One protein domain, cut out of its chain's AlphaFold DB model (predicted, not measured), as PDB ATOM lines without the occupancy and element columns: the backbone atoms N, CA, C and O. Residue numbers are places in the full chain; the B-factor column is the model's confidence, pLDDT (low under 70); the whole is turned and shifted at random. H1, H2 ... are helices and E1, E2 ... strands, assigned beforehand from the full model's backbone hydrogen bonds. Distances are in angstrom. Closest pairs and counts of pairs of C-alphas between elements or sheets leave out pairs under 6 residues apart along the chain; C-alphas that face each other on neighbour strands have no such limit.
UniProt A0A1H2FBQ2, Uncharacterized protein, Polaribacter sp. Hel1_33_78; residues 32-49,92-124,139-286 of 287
ATOM      1  N   GLY A  32      62.550 -30.121 -27.945       86.12
ATOM      2  CA  GLY A  32      61.613 -31.136 -28.390       86.12
ATOM      3  C   GLY A  32      61.954 -31.648 -29.786       86.12
ATOM      4  O   GLY A  32      62.564 -30.955 -30.607       86.12
ATOM      5  N   PHE A  33      61.548 -32.878 -30.082       86.00
ATOM      6  CA  PHE A  33      61.793 -33.469 -31.388       86.00
ATOM      7  C   PHE A  33      60.642 -34.361 -31.863       86.00
ATOM      8  O   PHE A  33      60.301 -35.349 -31.215       86.00
ATOM      9  N   ILE A  34      60.067 -34.061 -33.032       83.06
ATOM     10  CA  ILE A  34      59.064 -34.940 -33.652       83.06
ATOM     11  C   ILE A  34      59.783 -36.118 -34.299       83.06
ATOM     12  O   ILE A  34      60.590 -35.943 -35.213       83.06
ATOM     13  N   TYR A  35      59.463 -37.334 -33.856       77.94
ATOM     14  CA  TYR A  35      60.085 -38.551 -34.387       77.94
ATOM     15  C   TYR A  35      59.110 -39.460 -35.134       77.94
ATOM     16  O   TYR A  35      59.550 -40.327 -35.893       77.94
ATOM     17  N   LYS A  36      57.797 -39.279 -34.952       78.25
ATOM     18  CA  LYS A  36      56.789 -40.108 -35.613       78.25
ATOM     19  C   LYS A  36      55.474 -39.362 -35.787       78.25
ATOM     20  O   LYS A  36      54.951 -38.804 -34.830       78.25
ATOM     21  N   VAL A  37      54.919 -39.413 -36.995       77.44
ATOM     22  CA  VAL A  37      53.558 -38.944 -37.273       77.44
ATOM     23  C   VAL A  37      52.801 -40.035 -38.023       77.44
ATOM     24  O   VAL A  37      53.304 -40.600 -38.994       77.44
ATOM     25  N   GLN A  38      51.601 -40.363 -37.558       77.62
ATOM     26  CA  GLN A  38      50.682 -41.288 -38.213       77.62
ATOM     27  C   GLN A  38      49.395 -40.544 -38.540       77.62
ATOM     28  O   GLN A  38      48.762 -40.006 -37.644       77.62
ATOM     29  N   LEU A  39      49.009 -40.540 -39.806       73.88
ATOM     30  CA  LEU A  39      47.769 -39.974 -40.302       73.88
ATOM     31  C   LEU A  39      46.942 -41.123 -40.879       73.88
ATOM     32  O   LEU A  39      47.317 -41.710 -41.882       73.88
ATOM     33  N   ASN A  40      45.846 -41.491 -40.233       72.62
ATOM     34  CA  ASN A  40      44.877 -42.428 -40.786       72.62
ATOM     35  C   ASN A  40      43.720 -41.617 -41.343       72.62
ATOM     36  O   ASN A  40      43.216 -40.727 -40.657       72.62
ATOM     37  N   VAL A  41      43.309 -41.923 -42.562       70.19
ATOM     38  CA  VAL A  41      42.205 -41.238 -43.214       70.19
ATOM     39  C   VAL A  41      41.280 -42.256 -43.834       70.19
ATOM     40  O   VAL A  41      41.725 -43.205 -44.478       70.19
ATOM     41  N   ASP A  42      39.994 -42.056 -43.610       67.12
ATOM     42  CA  ASP A  42      38.962 -42.802 -44.304       67.12
ATOM     43  C   ASP A  42      39.051 -42.583 -45.821       67.12
ATOM     44  O   ASP A  42      39.290 -41.458 -46.273       67.12
ATOM     45  N   GLU A  43      38.894 -43.647 -46.607       58.50
ATOM     46  CA  GLU A  43      39.005 -43.582 -48.069       58.50
ATOM     47  C   GLU A  43      38.037 -42.562 -48.663       58.50
ATOM     48  O   GLU A  43      38.448 -41.762 -49.500       58.50
ATOM     49  N   ASP A  44      36.820 -42.497 -48.129       60.69
ATOM     50  CA  ASP A  44      35.778 -41.566 -48.562       60.69
ATOM     51  C   ASP A  44      36.148 -40.088 -48.334       60.69
ATOM     52  O   ASP A  44      35.719 -39.207 -49.077       60.69
ATOM     53  N   LEU A  45      36.970 -39.783 -47.320       66.69
ATOM     54  CA  LEU A  45      37.451 -38.414 -47.078       66.69
ATOM     55  C   LEU A  45      38.621 -38.048 -47.983       66.69
ATOM     56  O   LEU A  45      38.857 -36.866 -48.226       66.69
ATOM     57  N   MET A  46      39.349 -39.055 -48.461       53.28
ATOM     58  CA  MET A  46      40.528 -38.919 -49.309       53.28
ATOM     59  C   MET A  46      40.256 -39.179 -50.790       53.28
ATOM     60  O   MET A  46      41.196 -39.103 -51.591       53.28
ATOM     61  N   GLU A  47      39.024 -39.524 -51.172       48.81
ATOM     62  CA  GLU A  47      38.810 -40.150 -52.466       48.81
ATOM     63  C   GLU A  47      39.123 -39.193 -53.621       48.81
ATOM     64  O   GLU A  47      38.466 -38.177 -53.866       48.81
ATOM     65  N   ARG A  48      40.172 -39.592 -54.345       43.72
ATOM     66  CA  ARG A  48      40.574 -39.111 -55.658       43.72
ATOM     67  C   ARG A  48      40.992 -40.334 -56.481       43.72
ATOM     68  O   ARG A  48      42.171 -40.663 -56.571       43.72
ATOM     69  N   ALA A  49      40.038 -41.025 -57.099       36.59
ATOM     70  CA  ALA A  49      40.336 -41.921 -58.214       36.59
ATOM     71  C   ALA A  49      40.324 -41.098 -59.512       36.59
ATOM     72  O   ALA A  49      39.311 -40.972 -60.196       36.59
ATOM     73  N   GLU A  92      45.195 -37.892 -54.196       46.44
ATOM     74  CA  GLU A  92      45.816 -36.625 -53.810       46.44
ATOM     75  C   GLU A  92      46.823 -36.881 -52.670       46.44
ATOM     76  O   GLU A  92      46.535 -36.701 -51.495       46.44
ATOM     77  N   MET A  93      48.036 -37.324 -53.007       53.75
ATOM     78  CA  MET A  93      49.081 -37.629 -52.020       53.75
ATOM     79  C   MET A  93      50.037 -36.456 -51.831       53.75
ATOM     80  O   MET A  93      50.457 -35.838 -52.814       53.75
ATOM     81  N   PHE A  94      50.411 -36.159 -50.584       55.38
ATOM     82  CA  PHE A  94      51.435 -35.159 -50.288       55.38
ATOM     83  C   PHE A  94      52.783 -35.587 -50.885       55.38
ATOM     84  O   PHE A  94      53.282 -36.683 -50.624       55.38
ATOM     85  N   ASN A  95      53.398 -34.720 -51.686       59.50
ATOM     86  CA  ASN A  95      54.759 -34.945 -52.167       59.50
ATOM     87  C   ASN A  95      55.788 -34.653 -51.054       59.50
ATOM     88  O   ASN A  95      55.442 -34.205 -49.960       59.50
ATOM     89  N   SER A  96      57.078 -34.888 -51.314       60.09
ATOM     90  CA  SER A  96      58.128 -34.685 -50.300       60.09
ATOM     91  C   SER A  96      58.214 -33.244 -49.786       60.09
ATOM     92  O   SER A  96      58.442 -33.051 -48.598       60.09
ATOM     93  N   LYS A  97      58.041 -32.235 -50.653       66.12
ATOM     94  CA  LYS A  97      58.101 -30.822 -50.244       66.12
ATOM     95  C   LYS A  97      56.891 -30.449 -49.394       66.12
ATOM     96  O   LYS A  97      57.046 -29.775 -48.383       66.12
ATOM     97  N   GLU A  98      55.708 -30.908 -49.795       69.56
ATOM     98  CA  GLU A  98      54.465 -30.676 -49.055       69.56
ATOM     99  C   GLU A  98      54.491 -31.395 -47.695       69.56
ATOM    100  O   GLU A  98      54.102 -30.821 -46.686       69.56
ATOM    101  N   THR A  99      55.041 -32.612 -47.645       71.81
ATOM    102  CA  THR A  99      55.245 -33.364 -46.396       71.81
ATOM    103  C   THR A  99      56.194 -32.632 -45.449       71.81
ATOM    104  O   THR A  99      55.906 -32.512 -44.262       71.81
ATOM    105  N   ASP A 100      57.315 -32.110 -45.957       72.31
ATOM    106  CA  ASP A 100      58.237 -31.316 -45.139       72.31
ATOM    107  C   ASP A 100      57.557 -30.049 -44.609       72.31
ATOM    108  O   ASP A 100      57.697 -29.723 -43.435       72.31
ATOM    109  N   LYS A 101      56.787 -29.348 -45.453       80.75
ATOM    110  CA  LYS A 101      56.028 -28.162 -45.039       80.75
ATOM    111  C   LYS A 101      55.043 -28.502 -43.915       80.75
ATOM    112  O   LYS A 101      55.030 -27.802 -42.905       80.75
ATOM    113  N   LEU A 102      54.287 -29.592 -44.063       82.62
ATOM    114  CA  LEU A 102      53.357 -30.073 -43.044       82.62
ATOM    115  C   LEU A 102      54.092 -30.344 -41.725       82.62
ATOM    116  O   LEU A 102      53.733 -29.781 -40.696       82.62
ATOM    117  N   LEU A 103      55.164 -31.144 -41.747       83.06
ATOM    118  CA  LEU A 103      55.922 -31.502 -40.539       83.06
ATOM    119  C   LEU A 103      56.620 -30.294 -39.883       83.06
ATOM    120  O   LEU A 103      56.680 -30.225 -38.651       83.06
ATOM    121  N   SER A 104      57.099 -29.325 -40.677       83.56
ATOM    122  CA  SER A 104      57.562 -28.022 -40.175       83.56
ATOM    123  C   SER A 104      56.457 -27.307 -39.408       83.56
ATOM    124  O   SER A 104      56.697 -26.843 -38.295       83.56
ATOM    125  N   GLY A 105      55.253 -27.245 -39.982       87.50
ATOM    126  CA  GLY A 105      54.086 -26.624 -39.358       87.50
ATOM    127  C   GLY A 105      53.727 -27.278 -38.025       87.50
ATOM    128  O   GLY A 105      53.593 -26.581 -37.023       87.50
ATOM    129  N   LEU A 106      53.676 -28.616 -37.972       89.69
ATOM    130  CA  LEU A 106      53.403 -29.340 -36.721       89.69
ATOM    131  C   LEU A 106      54.462 -29.050 -35.650       89.69
ATOM    132  O   LEU A 106      54.127 -28.888 -34.480       89.69
ATOM    133  N   SER A 107      55.736 -28.961 -36.046       89.12
ATOM    134  CA  SER A 107      56.833 -28.641 -35.122       89.12
ATOM    135  C   SER A 107      56.668 -27.251 -34.518       89.12
ATOM    136  O   SER A 107      56.780 -27.103 -33.305       89.12
ATOM    137  N   ALA A 108      56.338 -26.257 -35.347       90.81
ATOM    138  CA  ALA A 108      56.081 -24.896 -34.888       90.81
ATOM    139  C   ALA A 108      54.890 -24.840 -33.919       90.81
ATOM    140  O   ALA A 108      55.012 -24.261 -32.844       90.81
ATOM    141  N   ILE A 109      53.776 -25.508 -34.243       92.19
ATOM    142  CA  ILE A 109      52.593 -25.553 -33.370       92.19
ATOM    143  C   ILE A 109      52.936 -26.161 -32.002       92.19
ATOM    144  O   ILE A 109      52.522 -25.617 -30.979       92.19
ATOM    145  N   ILE A 110      53.708 -27.255 -31.958       90.56
ATOM    146  CA  ILE A 110      54.123 -27.860 -30.684       90.56
ATOM    147  C   ILE A 110      55.046 -26.920 -29.908       90.56
ATOM    148  O   ILE A 110      54.832 -26.741 -28.712       90.56
ATOM    149  N   ALA A 111      56.026 -26.291 -30.564       89.75
ATOM    150  CA  ALA A 111      56.926 -25.338 -29.911       89.75
ATOM    151  C   ALA A 111      56.159 -24.180 -29.256       89.75
ATOM    152  O   ALA A 111      56.436 -23.826 -28.119       89.75
ATOM    153  N   THR A 112      55.147 -23.629 -29.931       89.81
ATOM    154  CA  THR A 112      54.364 -22.505 -29.394       89.81
ATOM    155  C   THR A 112      53.438 -22.902 -28.237       89.81
ATOM    156  O   THR A 112      53.056 -22.044 -27.448       89.81
ATOM    157  N   ASN A 113      53.058 -24.179 -28.121       88.31
ATOM    158  CA  ASN A 113      52.048 -24.635 -27.156       88.31
ATOM    159  C   ASN A 113      52.596 -25.598 -26.084       88.31
ATOM    160  O   ASN A 113      51.824 -26.223 -25.357       88.31
ATOM    161  N   THR A 114      53.916 -25.748 -25.979       84.69
ATOM    162  CA  THR A 114      54.572 -26.577 -24.956       84.69
ATOM    163  C   THR A 114      55.722 -25.810 -24.317       84.69
ATOM    164  O   THR A 114      56.194 -24.824 -24.870       84.69
ATOM    165  N   ASP A 115      56.219 -26.277 -23.170       80.00
ATOM    166  CA  ASP A 115      57.348 -25.633 -22.479       80.00
ATOM    167  C   ASP A 115      58.708 -25.891 -23.176       80.00
ATOM    168  O   ASP A 115      59.763 -25.745 -22.563       80.00
ATOM    169  N   ALA A 116      58.707 -26.361 -24.430       78.56
ATOM    170  CA  ALA A 116      59.910 -26.584 -25.224       78.56
ATOM    171  C   ALA A 116      60.263 -25.318 -26.016       78.56
ATOM    172  O   ALA A 116      59.482 -24.867 -26.848       78.56
ATOM    173  N   GLU A 117      61.469 -24.789 -25.816       78.25
ATOM    174  CA  GLU A 117      61.948 -23.578 -26.496       78.25
ATOM    175  C   GLU A 117      62.132 -23.789 -27.999       78.25
ATOM    176  O   GLU A 117      61.869 -22.896 -28.803       78.25
ATOM    177  N   THR A 118      62.560 -24.988 -28.400       84.56
ATOM    178  CA  THR A 118      62.635 -25.364 -29.812       84.56
ATOM    179  C   THR A 118      62.089 -26.764 -30.020       84.56
ATOM    180  O   THR A 118      62.465 -27.708 -29.326       84.56
ATOM    181  N   VAL A 119      61.220 -26.928 -31.016       84.50
ATOM    182  CA  VAL A 119      60.772 -28.243 -31.476       84.50
ATOM    183  C   VAL A 119      61.152 -28.385 -32.933       84.50
ATOM    184  O   VAL A 119      60.757 -27.583 -33.771       84.50
ATOM    185  N   ASN A 120      61.936 -29.413 -33.232       82.44
ATOM    186  CA  ASN A 120      62.401 -29.677 -34.585       82.44
ATOM    187  C   ASN A 120      61.872 -31.021 -35.081       82.44
ATOM    188  O   ASN A 120      61.802 -31.995 -34.333       82.44
ATOM    189  N   TYR A 121      61.588 -31.108 -36.375       77.31
ATOM    190  CA  TYR A 121      61.550 -32.384 -37.080       77.31
ATOM    191  C   TYR A 121      62.817 -32.495 -37.926       77.31
ATOM    192  O   TYR A 121      63.334 -31.511 -38.459       77.31
ATOM    193  N   PHE A 122      63.356 -33.703 -38.063       66.75
ATOM    194  CA  PHE A 122      64.512 -33.902 -38.929       66.75
ATOM    195  C   PHE A 122      64.050 -34.149 -40.357       66.75
ATOM    196  O   PHE A 122      63.681 -35.269 -40.719       66.75
ATOM    197  N   LYS A 123      64.152 -33.113 -41.189       60.81
ATOM    198  CA  LYS A 123      64.092 -33.261 -42.639       60.81
ATOM    199  C   LYS A 123      65.236 -34.173 -43.076       60.81
ATOM    200  O   LYS A 123      66.415 -33.828 -42.965       60.81
ATOM    201  N   LYS A 124      64.910 -35.379 -43.542       52.03
ATOM    202  CA  LYS A 124      65.920 -36.304 -44.061       52.03
ATOM    203  C   LYS A 124      66.563 -35.616 -45.266       52.03
ATOM    204  O   LYS A 124      65.892 -35.423 -46.273       52.03
ATOM    205  N   MET A 139      55.454 -41.517 -48.090       43.41
ATOM    206  CA  MET A 139      54.288 -42.087 -47.382       43.41
ATOM    207  C   MET A 139      54.246 -43.635 -47.376       43.41
ATOM    208  O   MET A 139      53.352 -44.260 -47.940       43.41
ATOM    209  N   GLY A 140      55.267 -44.269 -46.792       31.69
ATOM    210  CA  GLY A 140      55.447 -45.723 -46.833       31.69
ATOM    211  C   GLY A 140      54.502 -46.465 -45.889       31.69
ATOM    212  O   GLY A 140      54.878 -46.740 -44.751       31.69
ATOM    213  N   ASN A 141      53.278 -46.709 -46.361       36.19
ATOM    214  CA  ASN A 141      52.455 -47.919 -46.208       36.19
ATOM    215  C   ASN A 141      50.982 -47.552 -46.434       36.19
ATOM    216  O   ASN A 141      50.199 -47.562 -45.488       36.19
ATOM    217  N   VAL A 142      50.595 -47.281 -47.685       42.41
ATOM    218  CA  VAL A 142      49.187 -47.425 -48.093       42.41
ATOM    219  C   VAL A 142      48.885 -48.926 -48.066       42.41
ATOM    220  O   VAL A 142      49.005 -49.621 -49.066       42.41
ATOM    221  N   VAL A 143      48.645 -49.458 -46.869       38.31
ATOM    222  CA  VAL A 143      48.135 -50.813 -46.671       38.31
ATOM    223  C   VAL A 143      46.651 -50.642 -46.422       38.31
ATOM    224  O   VAL A 143      46.244 -50.213 -45.343       38.31
ATOM    225  N   THR A 144      45.867 -50.926 -47.455       37.78
ATOM    226  CA  THR A 144      44.417 -51.061 -47.389       37.78
ATOM    227  C   THR A 144      44.126 -52.263 -46.494       37.78
ATOM    228  O   THR A 144      44.181 -53.410 -46.928       37.78
ATOM    229  N   ASN A 145      43.917 -52.036 -45.198       34.94
ATOM    230  CA  ASN A 145      43.373 -53.093 -44.349       34.94
ATOM    231  C   ASN A 145      41.908 -53.317 -44.751       34.94
ATOM    232  O   ASN A 145      41.267 -52.399 -45.261       34.94
ATOM    233  N   ALA A 146      41.371 -54.504 -44.459       36.91
ATOM    234  CA  ALA A 146      39.990 -54.954 -44.703       36.91
ATOM    235  C   ALA A 146      38.856 -54.037 -44.162       36.91
ATOM    236  O   ALA A 146      37.692 -54.420 -44.160       36.91
ATOM    237  N   THR A 147      39.190 -52.836 -43.685       39.72
ATOM    238  CA  THR A 147      38.328 -51.819 -43.083       39.72
ATOM    239  C   THR A 147      38.163 -50.547 -43.935       39.72
ATOM    240  O   THR A 147      37.585 -49.599 -43.419       39.72
ATOM    241  N   GLY A 148      38.709 -50.466 -45.161       47.03
ATOM    242  CA  GLY A 148      38.538 -49.300 -46.059       47.03
ATOM    243  C   GLY A 148      39.230 -48.007 -45.594       47.03
ATOM    244  O   GLY A 148      38.719 -46.909 -45.796       47.03
ATOM    245  N   LYS A 149      40.363 -48.118 -44.884       53.38
ATOM    246  CA  LYS A 149      41.089 -46.963 -44.324       53.38
ATOM    247  C   LYS A 149      42.483 -46.835 -44.924       53.38
ATOM    248  O   LYS A 149      43.289 -47.765 -44.837       53.38
ATOM    249  N   ASN A 150      42.810 -45.633 -45.398       56.34
ATOM    250  CA  ASN A 150      44.140 -45.261 -45.861       56.34
ATOM    251  C   ASN A 150      45.026 -44.844 -44.684       56.34
ATOM    252  O   ASN A 150      44.844 -43.797 -44.060       56.34
ATOM    253  N   LYS A 151      46.044 -45.654 -44.386       51.75
ATOM    254  CA  LYS A 151      47.064 -45.311 -43.393       51.75
ATOM    255  C   LYS A 151      48.238 -44.601 -44.056       51.75
ATOM    256  O   LYS A 151      48.979 -45.179 -44.836       51.75
ATOM    257  N   LEU A 152      48.464 -43.352 -43.691       57.31
ATOM    258  CA  LEU A 152      49.606 -42.550 -44.104       57.31
ATOM    259  C   LEU A 152      50.537 -42.370 -42.905       57.31
ATOM    260  O   LEU A 152      50.352 -41.510 -42.049       57.31
ATOM    261  N   SER A 153      51.563 -43.211 -42.806       47.66
ATOM    262  CA  SER A 153      52.583 -43.047 -41.769       47.66
ATOM    263  C   SER A 153      53.743 -42.210 -42.301       47.66
ATOM    264  O   SER A 153      54.460 -42.629 -43.210       47.66
ATOM    265  N   PHE A 154      54.000 -41.063 -41.678       57.41
ATOM    266  CA  PHE A 154      55.225 -40.292 -41.875       57.41
ATOM    267  C   PHE A 154      56.244 -40.758 -40.839       57.41
ATOM    268  O   PHE A 154      56.422 -40.186 -39.761       57.41
ATOM    269  N   SER A 155      56.881 -41.889 -41.133       46.59
ATOM    270  CA  SER A 155      57.963 -42.383 -40.293       46.59
ATOM    271  C   SER A 155      59.247 -41.611 -40.605       46.59
ATOM    272  O   SER A 155      59.910 -41.868 -41.615       46.59
ATOM    273  N   LEU A 156      59.620 -40.688 -39.720       53.03
ATOM    274  CA  LEU A 156      60.987 -40.171 -39.633       53.03
ATOM    275  C   LEU A 156      61.906 -41.311 -39.124       53.03
ATOM    276  O   LEU A 156      61.394 -42.316 -38.629       53.03
ATOM    277  N   PRO A 157      63.239 -41.253 -39.332       43.94
ATOM    278  CA  PRO A 157      64.153 -42.403 -39.339       43.94
ATOM    279  C   PRO A 157      63.814 -43.537 -38.353       43.94
ATOM    280  O   PRO A 157      64.155 -43.507 -37.173       43.94
ATOM    281  N   ASN A 158      63.165 -44.575 -38.891       42.66
ATOM    282  CA  ASN A 158      62.519 -45.656 -38.149       42.66
ATOM    283  C   ASN A 158      63.493 -46.775 -37.735       42.66
ATOM    284  O   ASN A 158      63.306 -47.944 -38.067       42.66
ATOM    285  N   LYS A 159      64.579 -46.439 -37.035       45.44
ATOM    286  CA  LYS A 159      65.444 -47.449 -36.396       45.44
ATOM    287  C   LYS A 159      65.700 -47.079 -34.936       45.44
ATOM    288  O   LYS A 159      66.773 -46.597 -34.580       45.44
ATOM    289  N   LYS A 160      64.674 -47.306 -34.101       40.47
ATOM    290  CA  LYS A 160      64.730 -47.400 -32.627       40.47
ATOM    291  C   LYS A 160      65.669 -46.400 -31.933       40.47
ATOM    292  O   LYS A 160      66.507 -46.873 -31.190       40.47
ATOM    293  N   LEU A 161      65.635 -45.079 -32.157       45.81
ATOM    294  CA  LEU A 161      66.472 -44.110 -31.396       45.81
ATOM    295  C   LEU A 161      67.991 -44.448 -31.281       45.81
ATOM    296  O   LEU A 161      68.732 -43.753 -30.594       45.81
ATOM    297  N   LYS A 162      68.502 -45.484 -31.963       42.84
ATOM    298  CA  LYS A 162      69.817 -46.088 -31.697       42.84
ATOM    299  C   LYS A 162      70.909 -45.373 -32.484       42.84
ATOM    300  O   LYS A 162      72.084 -45.676 -32.325       42.84
ATOM    301  N   ARG A 163      70.530 -44.402 -33.321       38.12
ATOM    302  CA  ARG A 163      71.445 -43.548 -34.091       38.12
ATOM    303  C   ARG A 163      70.892 -42.156 -34.411       38.12
ATOM    304  O   ARG A 163      71.383 -41.509 -35.331       38.12
ATOM    305  N   VAL A 164      69.897 -41.665 -33.669       48.47
ATOM    306  CA  VAL A 164      69.551 -40.239 -33.754       48.47
ATOM    307  C   VAL A 164      70.584 -39.502 -32.901       48.47
ATOM    308  O   VAL A 164      70.547 -39.572 -31.678       48.47
ATOM    309  N   LYS A 165      71.558 -38.839 -33.538       52.25
ATOM    310  CA  LYS A 165      72.615 -38.053 -32.863       52.25
ATOM    311  C   LYS A 165      72.086 -36.783 -32.166       52.25
ATOM    312  O   LYS A 165      72.879 -35.954 -31.740       52.25
ATOM    313  N   PHE A 166      70.769 -36.609 -32.067       60.88
ATOM    314  CA  PHE A 166      70.150 -35.406 -31.525       60.88
ATOM    315  C   PHE A 166      69.677 -35.659 -30.096       60.88
ATOM    316  O   PHE A 166      68.868 -36.554 -29.841       60.88
ATOM    317  N   LYS A 167      70.236 -34.879 -29.169       70.94
ATOM    318  CA  LYS A 167      69.821 -34.824 -27.769       70.94
ATOM    319  C   LYS A 167      68.628 -33.868 -27.685       70.94
ATOM    320  O   LYS A 167      68.789 -32.688 -27.973       70.94
ATOM    321  N   ALA A 168      67.465 -34.413 -27.351       81.38
ATOM    322  CA  ALA A 168      66.244 -33.678 -27.048       81.38
ATOM    323  C   ALA A 168      65.733 -34.142 -25.680       81.38
ATOM    324  O   ALA A 168      65.977 -35.290 -25.285       81.38
ATOM    325  N   ASP A 169      65.066 -33.249 -24.966       85.19
ATOM    326  CA  ASP A 169      64.427 -33.526 -23.684       85.19
ATOM    327  C   ASP A 169      63.122 -34.296 -23.901       85.19
ATOM    328  O   ASP A 169      62.842 -35.257 -23.182       85.19
ATOM    329  N   GLU A 170      62.383 -33.944 -24.960       88.56
ATOM    330  CA  GLU A 170      61.127 -34.594 -25.333       88.56
ATOM    331  C   GLU A 170      61.122 -35.078 -26.785       88.56
ATOM    332  O   GLU A 170      61.588 -34.407 -27.708       88.56
ATOM    333  N   TYR A 171      60.550 -36.260 -26.987       87.38
ATOM    334  CA  TYR A 171      60.319 -36.881 -28.282       87.38
ATOM    335  C   TYR A 171      58.816 -37.072 -28.490       87.38
ATOM    336  O   TYR A 171      58.168 -37.759 -27.696       87.38
ATOM    337  N   TYR A 172      58.282 -36.512 -29.578       87.75
ATOM    338  CA  TYR A 172      56.850 -36.497 -29.881       87.75
ATOM    339  C   TYR A 172      56.446 -37.528 -30.939       87.75
ATOM    340  O   TYR A 172      56.999 -37.562 -32.048       87.75
ATOM    341  N   GLU A 173      55.437 -38.331 -30.598       87.62
ATOM    342  CA  GLU A 173      54.644 -39.130 -31.531       87.62
ATOM    343  C   GLU A 173      53.248 -38.517 -31.668       87.62
ATOM    344  O   GLU A 173      52.554 -38.320 -30.673       87.62
ATOM    345  N   ILE A 174      52.827 -38.247 -32.903       88.12
ATOM    346  CA  ILE A 174      51.506 -37.691 -33.217       88.12
ATOM    347  C   ILE A 174      50.719 -38.736 -34.001       88.12
ATOM    348  O   ILE A 174      51.195 -39.242 -35.019       88.12
ATOM    349  N   LYS A 175      49.510 -39.058 -33.553       89.12
ATOM    350  CA  LYS A 175      48.573 -39.919 -34.278       89.12
ATOM    351  C   LYS A 175      47.299 -39.140 -34.554       89.12
ATOM    352  O   LYS A 175      46.702 -38.601 -33.633       89.12
ATOM    353  N   ILE A 176      46.890 -39.102 -35.811       87.50
ATOM    354  CA  ILE A 176      45.707 -38.397 -36.293       87.50
ATOM    355  C   ILE A 176      44.848 -39.408 -37.039       87.50
ATOM    356  O   ILE A 176      45.363 -40.189 -37.837       87.50
ATOM    357  N   HIS A 177      43.552 -39.420 -36.763       85.94
ATOM    358  CA  HIS A 177      42.582 -40.301 -37.390       85.94
ATOM    359  C   HIS A 177      41.390 -39.470 -37.857       85.94
ATOM    360  O   HIS A 177      40.612 -38.987 -37.038       85.94
ATOM    361  N   PHE A 178      41.259 -39.319 -39.170       83.06
ATOM    362  CA  PHE A 178      40.075 -38.777 -39.822       83.06
ATOM    363  C   PHE A 178      39.077 -39.910 -40.039       83.06
ATOM    364  O   PHE A 178      39.383 -40.874 -40.743       83.06
ATOM    365  N   GLU A 179      37.914 -39.812 -39.409       81.31
ATOM    366  CA  GLU A 179      36.847 -40.807 -39.516       81.31
ATOM    367  C   GLU A 179      35.726 -40.237 -40.385       81.31
ATOM    368  O   GLU A 179      35.142 -39.209 -40.022       81.31
ATOM    369  N   ASN A 180      35.424 -40.902 -41.510       74.00
ATOM    370  CA  ASN A 180      34.157 -40.680 -42.195       74.00
ATOM    371  C   ASN A 180      33.087 -41.437 -41.417       74.00
ATOM    372  O   ASN A 180      33.274 -42.602 -41.068       74.00
ATOM    373  N   LEU A 181      31.956 -40.799 -41.147       67.00
ATOM    374  CA  LEU A 181      30.814 -41.483 -40.527       67.00
ATOM    375  C   LEU A 181      29.730 -41.835 -41.554       67.00
ATOM    376  O   LEU A 181      28.647 -42.300 -41.200       67.00
ATOM    377  N   GLY A 182      30.090 -41.701 -42.831       56.53
ATOM    378  CA  GLY A 182      29.304 -42.079 -43.984       56.53
ATOM    379  C   GLY A 182      28.560 -40.892 -44.580       56.53
ATOM    380  O   GLY A 182      28.025 -40.029 -43.893       56.53
ATOM    381  N   ILE A 183      28.432 -40.916 -45.902       53.56
ATOM    382  CA  ILE A 183      27.221 -40.415 -46.542       53.56
ATOM    383  C   ILE A 183      26.179 -41.486 -46.226       53.56
ATOM    384  O   ILE A 183      26.398 -42.645 -46.583       53.56
ATOM    385  N   SER A 184      25.069 -41.163 -45.553       41.16
ATOM    386  CA  SER A 184      23.954 -42.112 -45.429       41.16
ATOM    387  C   SER A 184      23.666 -42.664 -46.827       41.16
ATOM    388  O   SER A 184      23.255 -41.883 -47.681       41.16
ATOM    389  N   LYS A 185      23.995 -43.940 -47.081       36.41
ATOM    390  CA  LYS A 185      24.025 -44.607 -48.395       36.41
ATOM    391  C   LYS A 185      23.089 -43.949 -49.418       36.41
ATOM    392  O   LYS A 185      21.928 -44.334 -49.533       36.41
ATOM    393  N   PHE A 186      23.577 -42.979 -50.191       37.62
ATOM    394  CA  PHE A 186      22.822 -42.474 -51.330       37.62
ATOM    395  C   PHE A 186      23.122 -43.409 -52.494       37.62
ATOM    396  O   PHE A 186      23.947 -43.134 -53.362       37.62
ATOM    397  N   THR A 187      22.425 -44.547 -52.516       31.17
ATOM    398  CA  THR A 187      22.101 -45.184 -53.791       31.17
ATOM    399  C   THR A 187      21.516 -44.097 -54.677       31.17
ATOM    400  O   THR A 187      20.512 -43.483 -54.313       31.17
ATOM    401  N   ALA A 188      22.181 -43.830 -55.797       30.41
ATOM    402  CA  ALA A 188      21.780 -42.879 -56.817       30.41
ATOM    403  C   ALA A 188      20.422 -43.267 -57.433       30.41
ATOM    404  O   ALA A 188      20.337 -43.712 -58.569       30.41
ATOM    405  N   LYS A 189      19.333 -43.092 -56.687       29.89
ATOM    406  CA  LYS A 189      18.058 -42.702 -57.267       29.89
ATOM    407  C   LYS A 189      18.067 -41.188 -57.240       29.89
ATOM    408  O   LYS A 189      17.840 -40.570 -56.203       29.89
ATOM    409  N   VAL A 190      18.422 -40.617 -58.388       36.34
ATOM    410  CA  VAL A 190      18.263 -39.202 -58.720       36.34
ATOM    411  C   VAL A 190      16.780 -38.866 -58.568       36.34
ATOM    412  O   VAL A 190      16.006 -38.916 -59.518       36.34
ATOM    413  N   HIS A 191      16.349 -38.574 -57.345       29.19
ATOM    414  CA  HIS A 191      15.130 -37.821 -57.143       29.19
ATOM    415  C   HIS A 191      15.473 -36.362 -57.406       29.19
ATOM    416  O   HIS A 191      16.436 -35.833 -56.857       29.19
ATOM    417  N   LYS A 192      14.663 -35.739 -58.261       34.41
ATOM    418  CA  LYS A 192      14.693 -34.347 -58.731       34.41
ATOM    419  C   LYS A 192      14.644 -33.270 -57.625       34.41
ATOM    420  O   LYS A 192      14.378 -32.114 -57.926       34.41
ATOM    421  N   ASN A 193      14.914 -33.611 -56.366       36.06
ATOM    422  CA  ASN A 193      14.919 -32.674 -55.252       36.06
ATOM    423  C   ASN A 193      16.360 -32.427 -54.800       36.06
ATOM    424  O   ASN A 193      17.035 -33.344 -54.337       36.06
ATOM    425  N   ASN A 194      16.784 -31.168 -54.934       41.12
ATOM    426  CA  ASN A 194      18.033 -30.538 -54.493       41.12
ATOM    427  C   ASN A 194      18.389 -30.792 -53.011       41.12
ATOM    428  O   ASN A 194      18.467 -29.857 -52.215       41.12
ATOM    429  N   LYS A 195      18.627 -32.037 -52.593       52.56
ATOM    430  CA  LYS A 195      19.237 -32.291 -51.288       52.56
ATOM    431  C   LYS A 195      20.722 -31.984 -51.409       52.56
ATOM    432  O   LYS A 195      21.460 -32.694 -52.090       52.56
ATOM    433  N   ILE A 196      21.117 -30.877 -50.783       55.28
ATOM    434  CA  ILE A 196      22.505 -30.470 -50.577       55.28
ATOM    435  C   ILE A 196      23.305 -31.702 -50.137       55.28
ATOM    436  O   ILE A 196      22.960 -32.335 -49.138       55.28
ATOM    437  N   LYS A 197      24.338 -32.077 -50.902       68.75
ATOM    438  CA  LYS A 197      25.216 -33.176 -50.497       68.75
ATOM    439  C   LYS A 197      26.171 -32.690 -49.420       68.75
ATOM    440  O   LYS A 197      26.467 -31.498 -49.332       68.75
ATOM    441  N   SER A 198      26.640 -33.619 -48.601       74.31
ATOM    442  CA  SER A 198      27.516 -33.280 -47.496       74.31
ATOM    443  C   SER A 198      28.479 -34.396 -47.134       74.31
ATOM    444  O   SER A 198      28.232 -35.563 -47.443       74.31
ATOM    445  N   ILE A 199      29.578 -34.001 -46.502       78.75
ATOM    446  CA  ILE A 199      30.561 -34.873 -45.872       78.75
ATOM    447  C   ILE A 199      30.378 -34.746 -44.365       78.75
ATOM    448  O   ILE A 199      30.347 -33.631 -43.843       78.75
ATOM    449  N   GLN A 200      30.310 -35.885 -43.676       83.19
ATOM    450  CA  GLN A 200      30.239 -35.945 -42.221       83.19
ATOM    451  C   GLN A 200      31.501 -36.580 -41.661       83.19
ATOM    452  O   GLN A 200      31.787 -37.748 -41.925       83.19
ATOM    453  N   PHE A 201      32.256 -35.821 -40.874       85.06
ATOM    454  CA  PHE A 201      33.513 -36.319 -40.335       85.06
ATOM    455  C   PHE A 201      33.828 -35.790 -38.945       85.06
ATOM    456  O   PHE A 201      33.245 -34.825 -38.447       85.06
ATOM    457  N   LYS A 202      34.795 -36.454 -38.322       90.38
ATOM    458  CA  LYS A 202      35.464 -36.003 -37.106       90.38
ATOM    459  C   LYS A 202      36.934 -36.395 -37.145       90.38
ATOM    460  O   LYS A 202      37.333 -37.271 -37.919       90.38
ATOM    461  N   VAL A 203      37.733 -35.768 -36.289       91.31
ATOM    462  CA  VAL A 203      39.159 -36.084 -36.164       91.31
ATOM    463  C   VAL A 203      39.478 -36.461 -34.733       91.31
ATOM    464  O   VAL A 203      39.235 -35.692 -33.807       91.31
ATOM    465  N   LYS A 204      40.073 -37.637 -34.551       92.38
ATOM    466  CA  LYS A 204      40.700 -38.033 -33.289       92.38
ATOM    467  C   LYS A 204      42.192 -37.800 -33.394       92.38
ATOM    468  O   LYS A 204      42.831 -38.261 -34.342       92.38
ATOM    469  N   ILE A 205      42.755 -37.096 -32.425       93.44
ATOM    470  CA  ILE A 205      44.176 -36.777 -32.399       93.44
ATOM    471  C   ILE A 205      44.759 -37.098 -31.028       93.44
ATOM    472  O   ILE A 205      44.195 -36.744 -29.998       93.44
ATOM    473  N   MET A 206      45.911 -37.762 -31.038       94.69
ATOM    474  CA  MET A 206      46.675 -38.125 -29.854       94.69
ATOM    475  C   MET A 206      48.132 -37.705 -30.030       94.69
ATOM    476  O   MET A 206      48.752 -37.973 -31.062       94.69
ATOM    477  N   ILE A 207      48.686 -37.085 -28.995       93.62
ATOM    478  CA  ILE A 207      50.078 -36.654 -28.914       93.62
ATOM    479  C   ILE A 207      50.700 -37.326 -27.699       93.62
ATOM    480  O   ILE A 207      50.203 -37.190 -26.582       93.62
ATOM    481  N   ILE A 208      51.799 -38.034 -27.923       92.19
ATOM    482  CA  ILE A 208      52.558 -38.723 -26.884       92.19
ATOM    483  C   ILE A 208      53.938 -38.082 -26.824       92.19
ATOM    484  O   ILE A 208      54.680 -38.124 -27.809       92.19
ATOM    485  N   ALA A 209      54.295 -37.523 -25.671       91.56
ATOM    486  CA  ALA A 209      55.655 -37.089 -25.391       91.56
ATOM    487  C   ALA A 209      56.384 -38.144 -24.572       91.56
ATOM    488  O   ALA A 209      55.841 -38.720 -23.629       91.56
ATOM    489  N   SER A 210      57.636 -38.396 -24.926       89.25
ATOM    490  CA  SER A 210      58.475 -39.399 -24.278       89.25
ATOM    491  C   SER A 210      59.899 -38.897 -24.107       89.25
ATOM    492  O   SER A 210      60.364 -38.042 -24.857       89.25
ATOM    493  N   ASN A 211      60.616 -39.435 -23.126       85.81
ATOM    494  CA  ASN A 211      62.042 -39.170 -22.984       85.81
ATOM    495  C   ASN A 211      62.869 -40.046 -23.946       85.81
ATOM    496  O   ASN A 211      62.363 -40.963 -24.594       85.81
ATOM    497  N   LYS A 212      64.190 -39.836 -23.983       80.81
ATOM    498  CA  LYS A 212      65.115 -40.624 -24.822       80.81
ATOM    499  C   LYS A 212      65.062 -42.144 -24.581       80.81
ATOM    500  O   LYS A 212      65.431 -42.911 -25.469       80.81
ATOM    501  N   LYS A 213      64.654 -42.593 -23.387       81.12
ATOM    502  CA  LYS A 213      64.517 -44.023 -23.048       81.12
ATOM    503  C   LYS A 213      63.200 -44.621 -23.561       81.12
ATOM    504  O   LYS A 213      63.051 -45.837 -23.524       81.12
ATOM    505  N   GLY A 214      62.287 -43.792 -24.068       77.69
ATOM    506  CA  GLY A 214      60.951 -44.189 -24.503       77.69
ATOM    507  C   GLY A 214      59.909 -44.180 -23.385       77.69
ATOM    508  O   GLY A 214      58.783 -44.603 -23.624       77.69
ATOM    509  N   ASN A 215      60.245 -43.691 -22.185       84.81
ATOM    510  CA  ASN A 215      59.250 -43.549 -21.123       84.81
ATOM    511  C   ASN A 215      58.341 -42.370 -21.462       84.81
ATOM    512  O   ASN A 215      58.841 -41.282 -21.767       84.81
ATOM    513  N   VAL A 216      57.030 -42.587 -21.389       90.56
ATOM    514  CA  VAL A 216      56.022 -41.547 -21.612       90.56
ATOM    515  C   VAL A 216      56.135 -40.497 -20.508       90.56
ATOM    516  O   VAL A 216      56.155 -40.832 -19.327       90.56
ATOM    517  N   LEU A 217      56.245 -39.235 -20.912       90.31
ATOM    518  CA  LEU A 217      56.223 -38.073 -20.028       90.31
ATOM    519  C   LEU A 217      54.789 -37.585 -19.845       90.31
ATOM    520  O   LEU A 217      54.354 -37.331 -18.730       90.31
ATOM    521  N   TRP A 218      54.053 -37.491 -20.951       93.75
ATOM    522  CA  TRP A 218      52.645 -37.122 -20.963       93.75
ATOM    523  C   TRP A 218      51.974 -37.605 -22.248       93.75
ATOM    524  O   TRP A 218      52.624 -37.905 -23.254       93.75
ATOM    525  N   THR A 219      50.648 -37.700 -22.211       94.62
ATOM    526  CA  THR A 219      49.807 -37.994 -23.374       94.62
ATOM    527  C   THR A 219      48.610 -37.059 -23.352       94.62
ATOM    528  O   THR A 219      47.991 -36.879 -22.307       94.62
ATOM    529  N   LYS A 220      48.301 -36.457 -24.498       95.19
ATOM    530  CA  LYS A 220      47.083 -35.674 -24.700       95.19
ATOM    531  C   LYS A 220      46.302 -36.263 -25.862       95.19
ATOM    532  O   LYS A 220      46.885 -36.568 -26.901       95.19
ATOM    533  N   GLU A 221      44.996 -36.398 -25.693       95.50
ATOM    534  CA  GLU A 221      44.090 -36.899 -26.719       95.50
ATOM    535  C   GLU A 221      42.824 -36.045 -26.747       95.50
ATOM    536  O   GLU A 221      42.333 -35.621 -25.700       95.50
ATOM    537  N   LYS A 222      42.310 -35.773 -27.947       94.81
ATOM    538  CA  LYS A 222      41.044 -35.062 -28.133       94.81
ATOM    539  C   LYS A 222      40.345 -35.552 -29.396       94.81
ATOM    540  O   LYS A 222      40.981 -35.830 -30.414       94.81
ATOM    541  N   GLU A 223      39.024 -35.623 -29.320       94.31
ATOM    542  CA  GLU A 223      38.147 -35.790 -30.476       94.31
ATOM    543  C   GLU A 223      37.579 -34.418 -30.851       94.31
ATOM    544  O   GLU A 223      36.953 -33.752 -30.026       94.31
ATOM    545  N   ILE A 224      37.817 -33.985 -32.087       92.31
ATOM    546  CA  ILE A 224      37.359 -32.705 -32.624       92.31
ATOM    547  C   ILE A 224      36.202 -32.963 -33.586       92.31
ATOM    548  O   ILE A 224      36.325 -33.749 -34.531       92.31
ATOM    549  N   LYS A 225      35.081 -32.291 -33.319       90.31
ATOM    550  CA  LYS A 225      33.824 -32.382 -34.080       90.31
ATOM    551  C   LYS A 225      33.377 -31.049 -34.665       90.31
ATOM    552  O   LYS A 225      32.492 -31.041 -35.506       90.31
ATOM    553  N   ASP A 226      33.962 -29.946 -34.216       89.62
ATOM    554  CA  ASP A 226      33.678 -28.620 -34.744       89.62
ATOM    555  C   ASP A 226      34.905 -28.112 -35.495       89.62
ATOM    556  O   ASP A 226      35.975 -27.928 -34.915       89.62
ATOM    557  N   PHE A 227      34.738 -27.933 -36.801       91.56
ATOM    558  CA  PHE A 227      35.725 -27.350 -37.700       91.56
ATOM    559  C   PHE A 227      35.199 -26.065 -38.340       91.56
ATOM    560  O   PHE A 227      35.745 -25.618 -39.346       91.56
ATOM    561  N   SER A 228      34.169 -25.441 -37.767       90.38
ATOM    562  CA  SER A 228      33.622 -24.188 -38.282       90.38
ATOM    563  C   SER A 228      34.666 -23.081 -38.483       90.38
ATOM    564  O   SER A 228      34.556 -22.384 -39.488       90.38
ATOM    565  N   PRO A 229      35.749 -22.961 -37.679       91.25
ATOM    566  CA  PRO A 229      36.789 -21.962 -37.940       91.25
ATOM    567  C   PRO A 229      37.674 -22.274 -39.158       91.25
ATOM    568  O   PRO A 229      38.434 -21.415 -39.600       91.25
ATOM    569  N   VAL A 230      37.645 -23.509 -39.668       91.50
ATOM    570  CA  VAL A 230      38.482 -23.966 -40.791       91.50
ATOM    571  C   VAL A 230      37.818 -23.709 -42.146       91.50
ATOM    572  O   VAL A 230      38.520 -23.525 -43.143       91.50
ATOM    573  N   PHE A 231      36.486 -23.700 -42.188       89.88
ATOM    574  CA  PHE A 231      35.699 -23.638 -43.419       89.88
ATOM    575  C   PHE A 231      34.876 -22.352 -43.500       89.88
ATOM    576  O   PHE A 231      34.643 -21.678 -42.500       89.88
ATOM    577  N   ASN A 232      34.410 -22.004 -44.701       88.75
ATOM    578  CA  ASN A 232      33.507 -20.867 -44.849       88.75
ATOM    579  C   ASN A 232      32.141 -21.210 -44.262       88.75
ATOM    580  O   ASN A 232      31.630 -22.307 -44.483       88.75
ATOM    581  N   ALA A 233      31.497 -20.239 -43.614       86.69
ATOM    582  CA  ALA A 233      30.165 -20.421 -43.036       86.69
ATOM    583  C   ALA A 233      29.120 -20.914 -44.056       86.69
ATOM    584  O   ALA A 233      28.255 -21.711 -43.709       86.69
ATOM    585  N   SER A 234      29.233 -20.507 -45.329       86.12
ATOM    586  CA  SER A 234      28.353 -20.954 -46.424       86.12
ATOM    587  C   SER A 234      28.425 -22.451 -46.719       86.12
ATOM    588  O   SER A 234      27.498 -23.014 -47.314       86.12
ATOM    589  N   ASP A 235      29.539 -23.073 -46.344       82.50
ATOM    590  CA  ASP A 235      29.828 -24.473 -46.609       82.50
ATOM    591  C   ASP A 235      29.431 -25.339 -45.407       82.50
ATOM    592  O   ASP A 235      29.387 -26.557 -45.515       82.50
ATOM    593  N   ILE A 236      29.103 -24.748 -44.260       86.06
ATOM    594  CA  ILE A 236      28.758 -25.484 -43.044       86.06
ATOM    595  C   ILE A 236      27.264 -25.790 -43.047       86.06
ATOM    596  O   ILE A 236      26.430 -24.942 -43.359       86.06
ATOM    597  N   ILE A 237      26.919 -27.020 -42.681       81.19
ATOM    598  CA  ILE A 237      25.538 -27.405 -42.407       81.19
ATOM    599  C   ILE A 237      25.387 -27.479 -40.894       81.19
ATOM    600  O   ILE A 237      26.093 -28.252 -40.250       81.19
ATOM    601  N   GLU A 238      24.468 -26.694 -40.332       70.31
ATOM    602  CA  GLU A 238      24.182 -26.726 -38.896       70.31
ATOM    603  C   GLU A 238      23.760 -28.139 -38.465       70.31
ATOM    604  O   GLU A 238      22.712 -28.653 -38.868       70.31
ATOM    605  N   ASP A 239      24.597 -28.787 -37.653       67.06
ATOM    606  CA  ASP A 239      24.254 -30.041 -36.989       67.06
ATOM    607  C   ASP A 239      23.631 -29.738 -35.625       67.06
ATOM    608  O   ASP A 239      24.316 -29.423 -34.654       67.06
ATOM    609  N   THR A 240      22.314 -29.898 -35.540       58.94
ATOM    610  CA  THR A 240      21.549 -29.719 -34.296       58.94
ATOM    611  C   THR A 240      21.906 -30.730 -33.201       58.94
ATOM    612  O   THR A 240      21.524 -30.535 -32.050       58.94
ATOM    613  N   LYS A 241      22.636 -31.810 -33.523       67.56
ATOM    614  CA  LYS A 241      23.022 -32.861 -32.566       67.56
ATOM    615  C   LYS A 241      24.492 -32.805 -32.139       67.56
ATOM    616  O   LYS A 241      24.884 -33.606 -31.290       67.56
ATOM    617  N   GLY A 242      25.306 -31.922 -32.726       65.50
ATOM    618  CA  GLY A 242      26.727 -31.726 -32.392       65.50
ATOM    619  C   GLY A 242      27.581 -33.002 -32.407       65.50
ATOM    620  O   GLY A 242      28.572 -33.111 -31.679       65.50
ATOM    621  N   THR A 243      27.174 -34.021 -33.164       73.06
ATOM    622  CA  THR A 243      27.802 -35.349 -33.096       73.06
ATOM    623  C   THR A 243      28.963 -35.468 -34.082       73.06
ATOM    624  O   THR A 243      29.911 -36.215 -33.821       73.06
ATOM    625  N   PHE A 244      28.921 -34.704 -35.172       80.31
ATOM    626  CA  PHE A 244      29.920 -34.685 -36.236       80.31
ATOM    627  C   PHE A 244      29.977 -33.309 -36.899       80.31
ATOM    628  O   PHE A 244      29.030 -32.528 -36.823       80.31
ATOM    629  N   PHE A 245      31.079 -33.035 -37.594       84.88
ATOM    630  CA  PHE A 245      31.148 -31.871 -38.461       84.88
ATOM    631  C   PHE A 245      30.477 -32.189 -39.789       84.88
ATOM    632  O   PHE A 245      30.755 -33.235 -40.378       84.88
ATOM    633  N   ASN A 246      29.616 -31.291 -40.262       84.56
ATOM    634  CA  ASN A 246      28.859 -31.484 -41.486       84.56
ATOM    635  C   ASN A 246      29.174 -30.383 -42.502       84.56
ATOM    636  O   ASN A 246      28.909 -29.203 -42.271       84.56
ATOM    637  N   LEU A 247      29.744 -30.784 -43.635       82.94
ATOM    638  CA  LEU A 247      30.289 -29.877 -44.633       82.94
ATOM    639  C   LEU A 247      29.590 -30.084 -45.974       82.94
ATOM    640  O   LEU A 247      29.648 -31.162 -46.567       82.94
ATOM    641  N   LYS A 248      28.928 -29.040 -46.458       81.25
ATOM    642  CA  LYS A 248      28.280 -28.962 -47.760       81.25
ATOM    643  C   LYS A 248      29.287 -29.200 -48.874       81.25
ATOM    644  O   LYS A 248      30.369 -28.614 -48.905       81.25
ATOM    645  N   ARG A 249      28.884 -30.038 -49.827       75.50
ATOM    646  CA  ARG A 249      29.637 -30.341 -51.040       75.50
ATOM    647  C   ARG A 249      28.736 -30.395 -52.251       75.50
ATOM    648  O   ARG A 249      27.592 -30.847 -52.191       75.50
ATOM    649  N   SER A 250      29.279 -29.949 -53.371       65.19
ATOM    650  CA  SER A 250      28.633 -30.120 -54.665       65.19
ATOM    651  C   SER A 250      28.964 -31.500 -55.238       65.19
ATOM    652  O   SER A 250      29.751 -32.260 -54.685       65.19
ATOM    653  N   THR A 251      28.301 -31.878 -56.326       58.84
ATOM    654  CA  THR A 251      28.761 -33.018 -57.131       58.84
ATOM    655  C   THR A 251      29.578 -32.461 -58.273       58.84
ATOM    656  O   THR A 251      29.167 -31.471 -58.877       58.84
ATOM    657  N   ARG A 252      30.681 -33.122 -58.621       55.06
ATOM    658  CA  ARG A 252      31.403 -32.772 -59.835       55.06
ATOM    659  C   ARG A 252      30.560 -33.136 -61.059       55.06
ATOM    660  O   ARG A 252      30.279 -34.307 -61.302       55.06
ATOM    661  N   HIS A 253      30.197 -32.135 -61.844       50.47
ATOM    662  CA  HIS A 253      29.636 -32.302 -63.179       50.47
ATOM    663  C   HIS A 253      30.720 -31.984 -64.198       50.47
ATOM    664  O   HIS A 253      31.432 -30.996 -64.054       50.47
ATOM    665  N   TYR A 254      30.892 -32.803 -65.227       47.06
ATOM    666  CA  TYR A 254      31.794 -32.426 -66.307       47.06
ATOM    667  C   TYR A 254      31.111 -31.483 -67.288       47.06
ATOM    668  O   TYR A 254      29.997 -31.763 -67.731       47.06
ATOM    669  N   ASN A 255      31.800 -30.404 -67.661       46.69
ATOM    670  CA  ASN A 255      31.400 -29.571 -68.781       46.69
ATOM    671  C   ASN A 255      32.246 -29.910 -70.019       46.69
ATOM    672  O   ASN A 255      33.428 -29.549 -70.055       46.69
ATOM    673  N   PRO A 256      31.645 -30.547 -71.038       44.00
ATOM    674  CA  PRO A 256      32.347 -30.902 -72.265       44.00
ATOM    675  C   PRO A 256      32.815 -29.680 -73.061       44.00
ATOM    676  O   PRO A 256      33.870 -29.746 -73.671       44.00
ATOM    677  N   ASN A 257      32.114 -28.545 -72.989       48.53
ATOM    678  CA  ASN A 257      32.478 -27.336 -73.739       48.53
ATOM    679  C   ASN A 257      33.705 -26.621 -73.156       48.53
ATOM    680  O   ASN A 257      34.340 -25.824 -73.837       48.53
ATOM    681  N   MET A 258      34.021 -26.870 -71.883       47.25
ATOM    682  CA  MET A 258      35.154 -26.246 -71.192       47.25
ATOM    683  C   MET A 258      36.283 -27.229 -70.875       47.25
ATOM    684  O   MET A 258      37.275 -26.819 -70.274       47.25
ATOM    685  N   HIS A 259      36.113 -28.514 -71.211       46.31
ATOM    686  CA  HIS A 259      36.990 -29.617 -70.805       46.31
ATOM    687  C   HIS A 259      37.389 -29.566 -69.319       46.31
ATOM    688  O   HIS A 259      38.526 -29.837 -68.931       46.31
ATOM    689  N   LYS A 260      36.443 -29.170 -68.458       39.41
ATOM    690  CA  LYS A 260      36.670 -28.953 -67.024       39.41
ATOM    691  C   LYS A 260      35.533 -29.539 -66.204       39.41
ATOM    692  O   LYS A 260      34.366 -29.508 -66.590       39.41
ATOM    693  N   GLY A 261      35.886 -30.072 -65.037       49.97
ATOM    694  CA  GLY A 261      34.887 -30.386 -64.019       49.97
ATOM    695  C   GLY A 261      34.371 -29.108 -63.360       49.97
ATOM    696  O   GLY A 261      35.138 -28.169 -63.175       49.97
ATOM    697  N   ILE A 262      33.093 -29.101 -63.005       46.50
ATOM    698  CA  ILE A 262      32.374 -28.029 -62.320       46.50
ATOM    699  C   ILE A 262      31.860 -28.583 -60.986       46.50
ATOM    700  O   ILE A 262      31.234 -29.643 -60.976       46.50
ATOM    701  N   GLY A 263      32.093 -27.861 -59.887       52.84
ATOM    702  CA  GLY A 263      31.626 -28.204 -58.537       52.84
ATOM    703  C   GLY A 263      32.686 -28.865 -57.645       52.84
ATOM    704  O   GLY A 263      33.685 -29.392 -58.133       52.84
ATOM    705  N   ASP A 264      32.439 -28.829 -56.334       54.41
ATOM    706  CA  ASP A 264      33.296 -29.413 -55.292       54.41
ATOM    707  C   ASP A 264      33.164 -30.940 -55.192       54.41
ATOM    708  O   ASP A 264      32.203 -31.536 -55.680       54.41
ATOM    709  N   PHE A 265      34.154 -31.584 -54.577       59.97
ATOM    710  CA  PHE A 265      34.215 -33.037 -54.400       59.97
ATOM    711  C   PHE A 265      33.446 -33.495 -53.154       59.97
ATOM    712  O   PHE A 265      33.332 -32.754 -52.187       59.97
ATOM    713  N   LEU A 266      33.003 -34.758 -53.118       63.06
ATOM    714  CA  LEU A 266      32.531 -35.418 -51.886       63.06
ATOM    715  C   LEU A 266      33.695 -35.889 -50.992       63.06
ATOM    716  O   LEU A 266      33.575 -36.886 -50.295       63.06
ATOM    717  N   SER A 267      34.813 -35.168 -51.016       69.06
ATOM    718  CA  SER A 267      36.007 -35.413 -50.210       69.06
ATOM    719  C   SER A 267      36.601 -34.086 -49.716       69.06
ATOM    720  O   SER A 267      36.141 -32.997 -50.086       69.06
ATOM    721  N   LEU A 268      37.592 -34.167 -48.829       74.88
ATOM    722  CA  LEU A 268      38.397 -33.011 -48.442       74.88
ATOM    723  C   LEU A 268      39.578 -32.877 -49.412       74.88
ATOM    724  O   LEU A 268      40.234 -33.858 -49.764       74.88
ATOM    725  N   SER A 269      39.880 -31.651 -49.824       73.50
ATOM    726  CA  SER A 269      41.124 -31.339 -50.527       73.50
ATOM    727  C   SER A 269      42.331 -31.459 -49.591       73.50
ATOM    728  O   SER A 269      42.214 -31.345 -48.367       73.50
ATOM    729  N   LYS A 270      43.537 -31.618 -50.152       72.94
ATOM    730  CA  LYS A 270      44.793 -31.586 -49.371       72.94
ATOM    731  C   LYS A 270      44.935 -30.368 -48.456       72.94
ATOM    732  O   LYS A 270      45.469 -30.492 -47.356       72.94
ATOM    733  N   GLU A 271      44.514 -29.196 -48.925       78.69
ATOM    734  CA  GLU A 271      44.622 -27.956 -48.154       78.69
ATOM    735  C   GLU A 271      43.679 -27.979 -46.947       78.69
ATOM    736  O   GLU A 271      44.075 -27.626 -45.837       78.69
ATOM    737  N   GLU A 272      42.448 -28.453 -47.139       83.50
ATOM    738  CA  GLU A 272      41.482 -28.623 -46.054       83.50
ATOM    739  C   GLU A 272      41.969 -29.656 -45.034       83.50
ATOM    740  O   GLU A 272      41.846 -29.429 -43.831       83.50
ATOM    741  N   PHE A 273      42.610 -30.739 -45.489       82.06
ATOM    742  CA  PHE A 273      43.293 -31.682 -44.603       82.06
ATOM    743  C   PHE A 273      44.396 -31.014 -43.776       82.06
ATOM    744  O   PHE A 273      44.431 -31.193 -42.559       82.06
ATOM    745  N   GLU A 274      45.287 -30.236 -44.405       83.19
ATOM    746  CA  GLU A 274      46.363 -29.509 -43.711       83.19
ATOM    747  C   GLU A 274      45.787 -28.555 -42.652       83.19
ATOM    748  O   GLU A 274      46.231 -28.564 -41.500       83.19
ATOM    749  N   LYS A 275      44.744 -27.791 -43.002       90.06
ATOM    750  CA  LYS A 275      44.059 -26.883 -42.072       90.06
ATOM    751  C   LYS A 275      43.411 -27.632 -40.903       90.06
ATOM    752  O   LYS A 275      43.623 -27.247 -39.753       90.06
ATOM    753  N   CYS A 276      42.696 -28.729 -41.164       90.62
ATOM    754  CA  CYS A 276      42.072 -29.550 -40.120       90.62
ATOM    755  C   CYS A 276      43.108 -30.176 -39.177       90.62
ATOM    756  O   CYS A 276      42.893 -30.209 -37.965       90.62
ATOM    757  N   ILE A 277      44.242 -30.650 -39.708       90.75
ATOM    758  CA  ILE A 277      45.354 -31.192 -38.913       90.75
ATOM    759  C   ILE A 277      45.916 -30.113 -37.981       90.75
ATOM    760  O   ILE A 277      46.037 -30.350 -36.778       90.75
ATOM    761  N   ASN A 278      46.237 -28.938 -38.524       91.88
ATOM    762  CA  ASN A 278      46.833 -27.842 -37.761       91.88
ATOM    763  C   ASN A 278      45.892 -27.358 -36.652       91.88
ATOM    764  O   ASN A 278      46.311 -27.238 -35.500       91.88
ATOM    765  N   PHE A 279      44.614 -27.161 -36.983       94.31
ATOM    766  CA  PHE A 279      43.584 -26.781 -36.019       94.31
ATOM    767  C   PHE A 279      43.421 -27.833 -34.913       94.31
ATOM    768  O   PHE A 279      43.436 -27.498 -33.730       94.31
ATOM    769  N   SER A 280      43.345 -29.119 -35.276       93.25
ATOM    770  CA  SER A 280      43.213 -30.208 -34.297       93.25
ATOM    771  C   SER A 280      44.409 -30.264 -33.348       93.25
ATOM    772  O   SER A 280      44.240 -30.454 -32.144       93.25
ATOM    773  N   LEU A 281      45.622 -30.077 -33.875       92.44
ATOM    774  CA  LEU A 281      46.844 -30.083 -33.077       92.44
ATOM    775  C   LEU A 281      46.870 -28.919 -32.080       92.44
ATOM    776  O   LEU A 281      47.196 -29.131 -30.913       92.44
ATOM    777  N   GLN A 282      46.482 -27.717 -32.514       92.56
ATOM    778  CA  GLN A 282      46.337 -26.560 -31.626       92.56
ATOM    779  C   GLN A 282      45.322 -26.853 -30.518       92.56
ATOM    780  O   GLN A 282      45.661 -26.753 -29.346       92.56
ATOM    781  N   GLN A 283      44.130 -27.338 -30.871       92.00
ATOM    782  CA  GLN A 283      43.053 -27.636 -29.921       92.00
ATOM    783  C   GLN A 283      43.405 -28.670 -28.843       92.00
ATOM    784  O   GLN A 283      42.783 -28.663 -27.780       92.00
ATOM    785  N   VAL A 284      44.337 -29.589 -29.114       92.81
ATOM    786  CA  VAL A 284      44.846 -30.553 -28.119       92.81
ATOM    787  C   VAL A 284      45.889 -29.918 -27.203       92.81
ATOM    788  O   VAL A 284      46.012 -30.296 -26.039       92.81
ATOM    789  N   LEU A 285      46.703 -29.010 -27.738       89.44
ATOM    790  CA  LEU A 285      47.857 -28.473 -27.029       89.44
ATOM    791  C   LEU A 285      47.538 -27.216 -26.221       89.44
ATOM    792  O   LEU A 285      48.176 -27.033 -25.183       89.44
ATOM    793  N   THR A 286      46.557 -26.415 -26.646       81.88
ATOM    794  CA  THR A 286      46.044 -25.271 -25.881       81.88
ATOM    795  C   THR A 286      45.599 -25.738 -24.491       81.88
ATOM    796  O   THR A 286      44.951 -26.779 -24.362       81.88
TER     797      THR A 286
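Overview. This is residues 32 to 49, 92 to 124 and 139 to 286 of the 287 residues of an uncharacterized protein of Polaribacter sp. Hel1_33_78 (UniProt A0A1H2FBQ2). A long, twisted sheet, E1 to E7, has two helices, H2 and H3, side by side over one face and no named helix over the other; H1 is a short turn beside the strands. At one end of the length, residues 187 to 195 stick out as a loop, and the small hairpin E8 and E9 is set off from the sheet. The printed part has 199 residues, with three named helices and nine named strands in the order E1 H1 H2 E2 E3 E4 E5 E6 E7 E8 E9 H3, mixed in class. The sheet is branched, with parallel and antiparallel pairs; E4, E5 and E6 form a meander, each strand the antiparallel neighbour of the one before. The whole is compact, with a radius of gyration of the C-alphas of 19.1 A, yet elongated, spanning 63 by 36 by 32 A.

Arrangement. E1, residues 32 to 42, bends by 54 degrees at residue 35. On one side of it are E2, residues 118 to 121, parallel, with N 32 and O 118 2.8 A apart, and E3, residues 149 to 155, antiparallel, with N 39 and O 152 at 2.8 A. On its other side is E4, residues 170 to 180, parallel, with N 38 and O 174 at 2.8 A. E4 forms a hairpin with E5, residues 197 to 210, with N 175 and O 206 at 2.8 A. On the other side of E5 are E6, residues 216 to 224, its next hairpin partner, with N 207 and O 220 at 2.8 A, and E7, residues 245 to 249, antiparallel, with N 199 and O 247 at 2.8 A. These N and O pairs are within hydrogen-bond range. H1, residues 43 to 46, stands at the sheet's level, at a height of 2.6 A. H2, residues 96 to 113, is on the sheet at a height of 7.8 A; its closest C-alphas to E2 are those of Ala 111 and Val 119, 5.1 A. H3, residues 270 to 285, is on the same face at a height of 9.4 A, slantwise to the strands at 48 degrees to E5 on the local plane. H2 and H3 touch, closest at the C-alphas of Asn 113 and Leu 285, 5.7 A, at a shallow tilt of 22 degrees, the same way. In H2 and H3 every O i to N i+4 pair is within hydrogen-bond range; H1 is too short for one. The hairpin of E8, residues 253 to 255, and E9, residues 260 to 262, has N 262 and O 253 within hydrogen-bond range at 2.7 A, and is apart from the strands of the branched sheet.

Along the chain. E1 begins at C-alpha 32 (61.613, -31.136, -28.390) and is 30.0 A long from first to last C-alpha. H2 measures 26.0 A, E4 32.4 A, E5 42.8 A and E6 23.4 A. H3, 22.8 A, ends at C-alpha 285 (47.857, -28.473, -27.029).

Size, cuts and confidence. The two C-alphas farthest apart are those of Lys 165 and Lys 192, 63.5 A. Residues 50 to 91 and 125 to 138 are not printed; the gaps are 8.8 A from C-alpha 49 to 92 and 13.4 A from C-alpha 124 to 139. The links E3 to E4, E4 to E5 and E6 to E7 are long. The mean pLDDT of the printed part is 70.1, and 85 residues are under 70, among them 139 to 166, 181 to 197 and 250 to 267.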